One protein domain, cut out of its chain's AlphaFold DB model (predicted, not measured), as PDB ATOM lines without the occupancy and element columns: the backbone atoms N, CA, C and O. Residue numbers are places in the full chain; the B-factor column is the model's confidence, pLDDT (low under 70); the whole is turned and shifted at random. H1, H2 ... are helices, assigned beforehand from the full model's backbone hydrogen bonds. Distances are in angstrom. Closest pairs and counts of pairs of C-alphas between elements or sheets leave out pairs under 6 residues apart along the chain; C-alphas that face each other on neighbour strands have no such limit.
ATOM      1  N   LYS A  17      50.533  -7.959   2.788       72.44
ATOM      2  CA  LYS A  17      51.801  -7.268   3.098       72.44
ATOM      3  C   LYS A  17      51.635  -6.319   4.282       72.44
ATOM      4  O   LYS A  17      52.536  -6.256   5.126       72.44
ATOM      5  N   LEU A  18      50.510  -5.611   4.370       73.81
ATOM      6  CA  LEU A  18      50.161  -4.780   5.523       73.81
ATOM      7  C   LEU A  18      50.012  -5.644   6.781       73.81
ATOM      8  O   LEU A  18      50.672  -5.377   7.790       73.81
ATOM      9  N   LEU A  19      49.254  -6.744   6.692       74.19
ATOM     10  CA  LEU A  19      49.065  -7.688   7.798       74.19
ATOM     11  C   LEU A  19      50.402  -8.265   8.305       74.19
ATOM     12  O   LEU A  19      50.666  -8.261   9.512       74.19
ATOM     13  N   LYS A  20      51.299  -8.689   7.399       78.88
ATOM     14  CA  LYS A  20      52.648  -9.174   7.759       78.88
ATOM     15  C   LYS A  20      53.481  -8.113   8.489       78.88
ATOM     16  O   LYS A  20      54.152  -8.453   9.467       78.88
ATOM     17  N   LYS A  21      53.434  -6.840   8.071       77.75
ATOM     18  CA  LYS A  21      54.146  -5.734   8.746       77.75
ATOM     19  C   LYS A  21      53.627  -5.495  10.166       77.75
ATOM     20  O   LYS A  21      54.432  -5.419  11.094       77.75
ATOM     21  N   VAL A  22      52.306  -5.420  10.344       77.50
ATOM     22  CA  VAL A  22      51.671  -5.180  11.654       77.50
ATOM     23  C   VAL A  22      51.975  -6.321  12.629       77.50
ATOM     24  O   VAL A  22      52.418  -6.078  13.752       77.50
ATOM     25  N   LEU A  23      51.844  -7.578  12.189       78.44
ATOM     26  CA  LEU A  23      52.158  -8.746  13.019       78.44
ATOM     27  C   LEU A  23      53.655  -8.852  13.361       78.44
ATOM     28  O   LEU A  23      54.000  -9.255  14.473       78.44
ATOM     29  N   ALA A  24      54.557  -8.455  12.456       79.38
ATOM     30  CA  ALA A  24      55.992  -8.402  12.739       79.38
ATOM     31  C   ALA A  24      56.350  -7.318  13.776       79.38
ATOM     32  O   ALA A  24      57.196  -7.552  14.643       79.38
ATOM     33  N   ALA A  25      55.690  -6.155  13.731       76.06
ATOM     34  CA  ALA A  25      55.837  -5.113  14.748       76.06
ATOM     35  C   ALA A  25      55.309  -5.582  16.117       76.06
ATOM     36  O   ALA A  25      56.005  -5.445  17.127       76.06
ATOM     37  N   ALA A  26      54.137  -6.226  16.146       73.50
ATOM     38  CA  ALA A  26      53.552  -6.793  17.361       73.50
ATOM     39  C   ALA A  26      54.441  -7.885  17.994       73.50
ATOM     40  O   ALA A  26      54.641  -7.884  19.210       73.50
ATOM     41  N   LEU A  27      55.036  -8.771  17.182       78.38
ATOM     42  CA  LEU A  27      55.975  -9.800  17.650       78.38
ATOM     43  C   LEU A  27      57.231  -9.177  18.290       78.38
ATOM     44  O   LEU A  27      57.678  -9.643  19.341       78.38
ATOM     45  N   LYS A  28      57.775  -8.102  17.696       72.62
ATOM     46  CA  LYS A  28      58.926  -7.360  18.247       72.62
ATOM     47  C   LYS A  28      58.605  -6.682  19.581       72.62
ATOM     48  O   LYS A  28      59.438  -6.722  20.483       72.62
ATOM     49  N   GLN A  29      57.415  -6.095  19.727       69.12
ATOM     50  CA  GLN A  29      57.002  -5.440  20.976       69.12
ATOM     51  C   GLN A  29      56.687  -6.442  22.097       69.12
ATOM     52  O   GLN A  29      57.140  -6.253  23.223       69.12
ATOM     53  N   ARG A  30      55.959  -7.533  21.807       62.88
ATOM     54  CA  ARG A  30      55.531  -8.525  22.819       62.88
ATOM     55  C   ARG A  30      56.569  -9.610  23.150       62.88
ATOM     56  O   ARG A  30      56.294 -10.469  23.981       62.88
ATOM     57  N   LYS A  31      57.750  -9.594  22.515       60.91
ATOM     58  CA  LYS A  31      58.934 -10.425  22.831       60.91
ATOM     59  C   LYS A  31      58.655 -11.909  23.168       60.91
ATOM     60  O   LYS A  31      59.100 -12.381  24.212       60.91
ATOM     61  N   LYS A  32      57.980 -12.644  22.262       65.00
ATOM     62  CA  LYS A  32      58.261 -14.064  21.872       65.00
ATOM     63  C   LYS A  32      57.114 -14.755  21.110       65.00
ATOM     64  O   LYS A  32      57.399 -15.668  20.337       65.00
ATOM     65  N   TYR A  33      55.851 -14.355  21.297       79.00
ATOM     66  CA  TYR A  33      54.689 -15.058  20.716       79.00
ATOM     67  C   TYR A  33      53.569 -14.112  20.252       79.00
ATOM     68  O   TYR A  33      53.365 -13.046  20.829       79.00
ATOM     69  N   LEU A  34      52.804 -14.546  19.244       80.50
ATOM     70  CA  LEU A  34      51.498 -13.996  18.862       80.50
ATOM     71  C   LEU A  34      50.398 -14.932  19.386       80.50
ATOM     72  O   LEU A  34      50.490 -16.140  19.176       80.50
ATOM     73  N   ILE A  35      49.385 -14.392  20.066       80.25
ATOM     74  CA  ILE A  35      48.294 -15.153  20.704       80.25
ATOM     75  C   ILE A  35      46.999 -14.909  19.926       80.25
ATOM     76  O   ILE A  35      46.699 -13.767  19.578       80.25
ATOM     77  N   CYS A  36      46.251 -15.971  19.622       78.56
ATOM     78  CA  CYS A  36      44.993 -15.869  18.884       78.56
ATOM     79  C   CYS A  36      43.833 -15.487  19.813       78.56
ATOM     80  O   CYS A  36      43.514 -16.238  20.727       78.56
ATOM     81  N   GLU A  37      43.142 -14.380  19.541       74.12
ATOM     82  CA  GLU A  37      42.007 -13.909  20.359       74.12
ATOM     83  C   GLU A  37      40.788 -14.863  20.334       74.12
ATOM     84  O   GLU A  37      39.928 -14.772  21.200       74.12
ATOM     85  N   LYS A  38      40.706 -15.800  19.371       75.12
ATOM     86  CA  LYS A  38      39.574 -16.744  19.224       75.12
ATOM     87  C   LYS A  38      39.776 -18.119  19.877       75.12
ATOM     88  O   LYS A  38      38.807 -18.857  20.020       75.12
ATOM     89  N   CYS A  39      41.011 -18.514  20.184       77.56
ATOM     90  CA  CYS A  39      41.318 -19.855  20.715       77.56
ATOM     91  C   CYS A  39      42.593 -19.918  21.572       77.56
ATOM     92  O   CYS A  39      43.100 -21.004  21.845       77.56
ATOM     93  N   GLU A  40      43.161 -18.760  21.912       77.75
ATOM     94  CA  GLU A  40      44.315 -18.559  22.797       77.75
ATOM     95  C   GLU A  40      45.628 -19.246  22.376       77.75
ATOM     96  O   GLU A  40      46.653 -19.100  23.043       77.75
ATOM     97  N   THR A  41      45.675 -19.935  21.226       79.19
ATOM     98  CA  THR A  41      46.911 -20.606  20.803       79.19
ATOM     99  C   THR A  41      48.020 -19.605  20.465       79.19
ATOM    100  O   THR A  41      47.828 -18.640  19.719       79.19
ATOM    101  N   ALA A  42      49.209 -19.866  21.009       80.81
ATOM    102  CA  ALA A  42      50.406 -19.066  20.793       80.81
ATOM    103  C   ALA A  42      51.212 -19.571  19.581       80.81
ATOM    104  O   ALA A  42      51.517 -20.762  19.468       80.81
ATOM    105  N   LYS A  43      51.620 -18.667  18.683       81.88
ATOM    106  CA  LYS A  43      52.506 -18.953  17.541       81.88
ATOM    107  C   LYS A  43      53.790 -18.128  17.619       81.88
ATOM    108  O   LYS A  43      53.766 -16.945  17.944       81.88
ATOM    109  N   ARG A  44      54.920 -18.770  17.300       76.19
ATOM    110  CA  ARG A  44      56.274 -18.176  17.328       76.19
ATOM    111  C   ARG A  44      56.615 -17.355  16.073       76.19
ATOM    112  O   ARG A  44      57.555 -16.573  16.106       76.19
ATOM    113  N   SER A  45      55.887 -17.537  14.967       78.88
ATOM    114  CA  SER A  45      56.169 -16.891  13.678       78.88
ATOM    115  C   SER A  45      54.934 -16.210  13.089       78.88
ATOM    116  O   SER A  45      53.810 -16.686  13.256       78.88
ATOM    117  N   VAL A  46      55.154 -15.114  12.355       78.38
ATOM    118  CA  VAL A  46      54.093 -14.343  11.679       78.38
ATOM    119  C   VAL A  46      53.341 -15.212  10.665       78.38
ATOM    120  O   VAL A  46      52.123 -15.322  10.747       78.38
ATOM    121  N   ASN A  47      54.051 -15.921   9.779       75.50
ATOM    122  CA  ASN A  47      53.419 -16.804   8.788       75.50
ATOM    123  C   ASN A  47      52.645 -17.964   9.448       75.50
ATOM    124  O   ASN A  47      51.574 -18.340   8.975       75.50
ATOM    125  N   GLY A  48      53.142 -18.502  10.570       75.94
ATOM    126  CA  GLY A  48      52.435 -19.527  11.345       75.94
ATOM    127  C   GLY A  48      51.184 -18.998  12.056       75.94
ATOM    128  O   GLY A  48      50.247 -19.760  12.282       75.94
ATOM    129  N   PHE A  49      51.149 -17.703  12.383       81.00
ATOM    130  CA  PHE A  49      49.977 -17.027  12.939       81.00
ATOM    131  C   PHE A  49      48.927 -16.703  11.866       81.00
ATOM    132  O   PHE A  49      47.753 -16.978  12.081       81.00
ATOM    133  N   ILE A  50      49.344 -16.224  10.688       79.00
ATOM    134  CA  ILE A  50      48.450 -15.982   9.538       79.00
ATOM    135  C   ILE A  50      47.796 -17.297   9.081       79.00
ATOM    136  O   ILE A  50      46.573 -17.379   8.986       79.00
ATOM    137  N   SER A  51      48.594 -18.357   8.902       77.81
ATOM    138  CA  SER A  51      48.087 -19.704   8.604       77.81
ATOM    139  C   SER A  51      47.117 -20.193   9.686       77.81
ATOM    140  O   SER A  51      46.043 -20.705   9.391       77.81
ATOM    141  N   HIS A  52      47.419 -19.951  10.966       80.38
ATOM    142  CA  HIS A  52      46.488 -20.279  12.039       80.38
ATOM    143  C   HIS A  52      45.162 -19.497  11.952       80.38
ATOM    144  O   HIS A  52      44.103 -20.112  12.067       80.38
ATOM    145  N   MET A  53      45.191 -18.183  11.695       76.50
ATOM    146  CA  MET A  53      43.983 -17.363  11.527       76.50
ATOM    147  C   MET A  53      43.082 -17.871  10.392       76.50
ATOM    148  O   MET A  53      41.866 -17.903  10.558       76.50
ATOM    149  N   GLN A  54      43.658 -18.333   9.277       74.31
ATOM    150  CA  GLN A  54      42.904 -18.845   8.123       74.31
ATOM    151  C   GLN A  54      42.095 -20.123   8.419       74.31
ATOM    152  O   GLN A  54      41.094 -20.374   7.741       74.31
ATOM    153  N   PHE A  55      42.498 -20.917   9.418       75.31
ATOM    154  CA  PHE A  55      41.883 -22.210   9.769       75.31
ATOM    155  C   PHE A  55      41.222 -22.229  11.163       75.31
ATOM    156  O   PHE A  55      40.529 -23.190  11.508       75.31
ATOM    157  N   CYS A  56      41.408 -21.184  11.973       79.44
ATOM    158  CA  CYS A  56      40.815 -21.066  13.303       79.44
ATOM    159  C   CYS A  56      39.287 -20.895  13.222       79.44
ATOM    160  O   CYS A  56      38.792 -19.976  12.574       79.44
ATOM    161  N   GLY A  57      38.537 -21.758  13.916       71.31
ATOM    162  CA  GLY A  57      37.069 -21.697  13.993       71.31
ATOM    163  C   GLY A  57      36.299 -22.309  12.811       71.31
ATOM    164  O   GLY A  57      35.077 -22.226  12.799       71.31
ATOM    165  N   LYS A  58      36.976 -22.929  11.833       80.75
ATOM    166  CA  LYS A  58      36.337 -23.616  10.692       80.75
ATOM    167  C   LYS A  58      36.045 -25.093  10.989       80.75
ATOM    168  O   LYS A  58      36.771 -25.716  11.767       80.75
ATOM    169  N   SER A  59      35.019 -25.662  10.348       76.12
ATOM    170  CA  SER A  59      34.694 -27.097  10.452       76.12
ATOM    171  C   SER A  59      35.727 -27.974   9.727       76.12
ATOM    172  O   SER A  59      36.443 -27.501   8.845       76.12
ATOM    173  N   GLU A  60      35.812 -29.268  10.056       68.75
ATOM    174  CA  GLU A  60      36.767 -30.191   9.409       68.75
ATOM    175  C   GLU A  60      36.567 -30.310   7.886       68.75
ATOM    176  O   GLU A  60      37.529 -30.489   7.140       68.75
ATOM    177  N   GLU A  61      35.337 -30.144   7.403       71.19
ATOM    178  CA  GLU A  61      35.013 -30.115   5.970       71.19
ATOM    179  C   GLU A  61      35.548 -28.842   5.299       71.19
ATOM    180  O   GLU A  61      36.205 -28.908   4.260       71.19
ATOM    181  N   GLN A  62      35.368 -27.684   5.946       73.81
ATOM    182  CA  GLN A  62      35.921 -26.408   5.485       73.81
ATOM    183  C   GLN A  62      37.456 -26.396   5.516       73.81
ATOM    184  O   GLN A  62      38.079 -25.816   4.631       73.81
ATOM    185  N   LYS A  63      38.087 -27.047   6.504       72.75
ATOM    186  CA  LYS A  63      39.551 -27.193   6.555       72.75
ATOM    187  C   LYS A  63      40.070 -28.030   5.387       72.75
ATOM    188  O   LYS A  63      41.044 -27.625   4.761       72.75
ATOM    189  N   LYS A  64      39.405 -29.146   5.055       71.31
ATOM    190  CA  LYS A  64      39.753 -29.990   3.894       71.31
ATOM    191  C   LYS A  64      39.635 -29.232   2.570       71.31
ATOM    192  O   LYS A  64      40.533 -29.340   1.743       71.31
ATOM    193  N   ALA A  65      38.592 -28.416   2.400       74.56
ATOM    194  CA  ALA A  65      38.402 -27.583   1.208       74.56
ATOM    195  C   ALA A  65      39.482 -26.493   1.014       74.56
ATOM    196  O   ALA A  65      39.629 -25.967  -0.083       74.56
ATOM    197  N   LEU A  66      40.239 -26.157   2.066       75.25
ATOM    198  CA  LEU A  66      41.325 -25.166   2.046       75.25
ATOM    199  C   LEU A  66      42.725 -25.795   1.906       75.25
ATOM    200  O   LEU A  66      43.725 -25.074   1.946       75.25
ATOM    201  N   MET A  67      42.825 -27.122   1.774       79.88
ATOM    202  CA  MET A  67      44.102 -27.795   1.526       79.88
ATOM    203  C   MET A  67      44.466 -27.734   0.039       79.88
ATOM    204  O   MET A  67      43.614 -27.870  -0.834       79.88
ATOM    205  N   VAL A  68      45.754 -27.555  -0.249       82.62
ATOM    206  CA  VAL A  68      46.303 -27.439  -1.602       82.62
ATOM    207  C   VAL A  68      47.061 -28.714  -1.953       82.62
ATOM    208  O   VAL A  68      47.888 -29.199  -1.179       82.62
ATOM    209  N   THR A  69      46.800 -29.245  -3.143       82.19
ATOM    210  CA  THR A  69      47.510 -30.400  -3.700       82.19
ATOM    211  C   THR A  69      48.714 -29.924  -4.504       82.19
ATOM    212  O   THR A  69      48.555 -29.164  -5.458       82.19
ATOM    213  N   CYS A  70      49.921 -30.376  -4.160       82.19
ATOM    214  CA  CYS A  70      51.122 -30.046  -4.927       82.19
ATOM    215  C   CYS A  70      51.044 -30.649  -6.348       82.19
ATOM    216  O   CYS A  70      50.836 -31.859  -6.469       82.19
ATOM    217  N   PRO A  71      51.267 -29.869  -7.426       76.62
ATOM    218  CA  PRO A  71      51.171 -30.379  -8.796       76.62
ATOM    219  C   PRO A  71      52.272 -31.393  -9.153       76.62
ATOM    220  O   PRO A  71      52.060 -32.232 -10.025       76.62
ATOM    221  N   ILE A  72      53.423 -31.351  -8.468       81.00
ATOM    222  CA  ILE A  72      54.598 -32.185  -8.773       81.00
ATOM    223  C   ILE A  72      54.454 -33.595  -8.176       81.00
ATOM    224  O   ILE A  72      54.628 -34.590  -8.871       81.00
ATOM    225  N   CYS A  73      54.113 -33.697  -6.887       81.25
ATOM    226  CA  CYS A  73      54.079 -34.973  -6.155       81.25
ATOM    227  C   CYS A  73      52.673 -35.433  -5.728       81.25
ATOM    228  O   CYS A  73      52.537 -36.498  -5.131       81.25
ATOM    229  N   LYS A  74      51.634 -34.626  -5.989       79.25
ATOM    230  CA  LYS A  74      50.233 -34.854  -5.584       79.25
ATOM    231  C   LYS A  74      49.984 -34.955  -4.070       79.25
ATOM    232  O   LYS A  74      48.894 -35.344  -3.658       79.25
ATOM    233  N   ALA A  75      50.945 -34.568  -3.228       78.88
ATOM    234  CA  ALA A  75      50.738 -34.480  -1.785       78.88
ATOM    235  C   ALA A  75      49.787 -33.322  -1.435       78.88
ATOM    236  O   ALA A  75      49.955 -32.203  -1.925       78.88
ATOM    237  N   VAL A  76      48.810 -33.591  -0.567       81.31
ATOM    238  CA  VAL A  76      47.842 -32.607  -0.059       81.31
ATOM    239  C   VAL A  76      48.395 -31.967   1.213       81.31
ATOM    240  O   VAL A  76      48.778 -32.671   2.145       81.31
ATOM    241  N   MET A  77      48.453 -30.635   1.263       79.88
ATOM    242  CA  MET A  77      49.045 -29.892   2.379       79.88
ATOM    243  C   MET A  77      48.397 -28.524   2.605       79.88
ATOM    244  O   MET A  77      47.550 -28.069   1.845       79.88
ATOM    245  N   MET A  78      48.799 -27.857   3.683       77.00
ATOM    246  CA  MET A  78      48.342 -26.505   4.005       77.00
ATOM    247  C   MET A  78      48.974 -25.483   3.041       77.00
ATOM    248  O   MET A  78      50.166 -25.622   2.752       77.00
ATOM    249  N   PRO A  79      48.262 -24.417   2.615       75.25
ATOM    250  CA  PRO A  79      48.805 -23.384   1.723       75.25
ATOM    251  C   PRO A  79      50.158 -22.819   2.188       75.25
ATOM    252  O   PRO A  79      51.096 -22.698   1.407       75.25
TER     253      PRO A  79
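Overview. This is residues 17 to 79 of the 823 residues of an uncharacterized protein of Solenopsis invicta (UniProt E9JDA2). Three short helices are strung out in a loose, elongated chain with two looped-back stretches: H2 lies in the middle, its first residues against the side of H1, while H3 and the loop of residues 66 to 79 are towards the other end. Residues 31 to 45 double back between H1 and H2, and residues 66 to 79 double back after H3. The printed part has 63 residues, with three named helices in the order H1, H2, H3 and no named strand. The class is all helix, though under half of the residues, 30 of 63, are in named elements. The whole is loose, with a radius of gyration of the C-alphas of 13.9 A and spans of 40 by 26 by 19 A.

Along the chain. H1, residues 17 to 30, begins at C-alpha 17 at (51.801, -7.268, 3.098) and is 20.1 A long. H2, residues 46 to 55, is 14.6 A long. H3, residues 60 to 65, is 8.8 A long and ends at C-alpha 65 at (38.402, -27.583, 1.208).

Arrangement. H1 and H2 touch, their closest C-alphas being those of Leu 23 and Val 46, 6.1 A apart. They run opposite ways at a steep tilt of 66 degrees. H2 and H3 are close but not clearly touching, with the closest C-alphas, of Phe 55 and Lys 63, 6.4 A apart. Their lines are only just about perpendicular, at 70.1 degrees. H1 and H3 are apart. Residues 34 to 35 pair with 42 to 43, antiparallel, and so do 68 to 69 with 76 to 77. Every O i to N i+4 pair is within hydrogen-bond range in H1 and H3; in H2, 5 of 6 are.

Size, cuts and confidence. The two C-alphas farthest apart, of Gln 29 and Cys 73, are 40.2 A apart. The link from H1 to H2 is long, at 15 residues, and that from H2 to H3 is tight. The printed part has no cut. Its mean pLDDT is 76.5, and residues 29 to 32 and residue 60 are under 70.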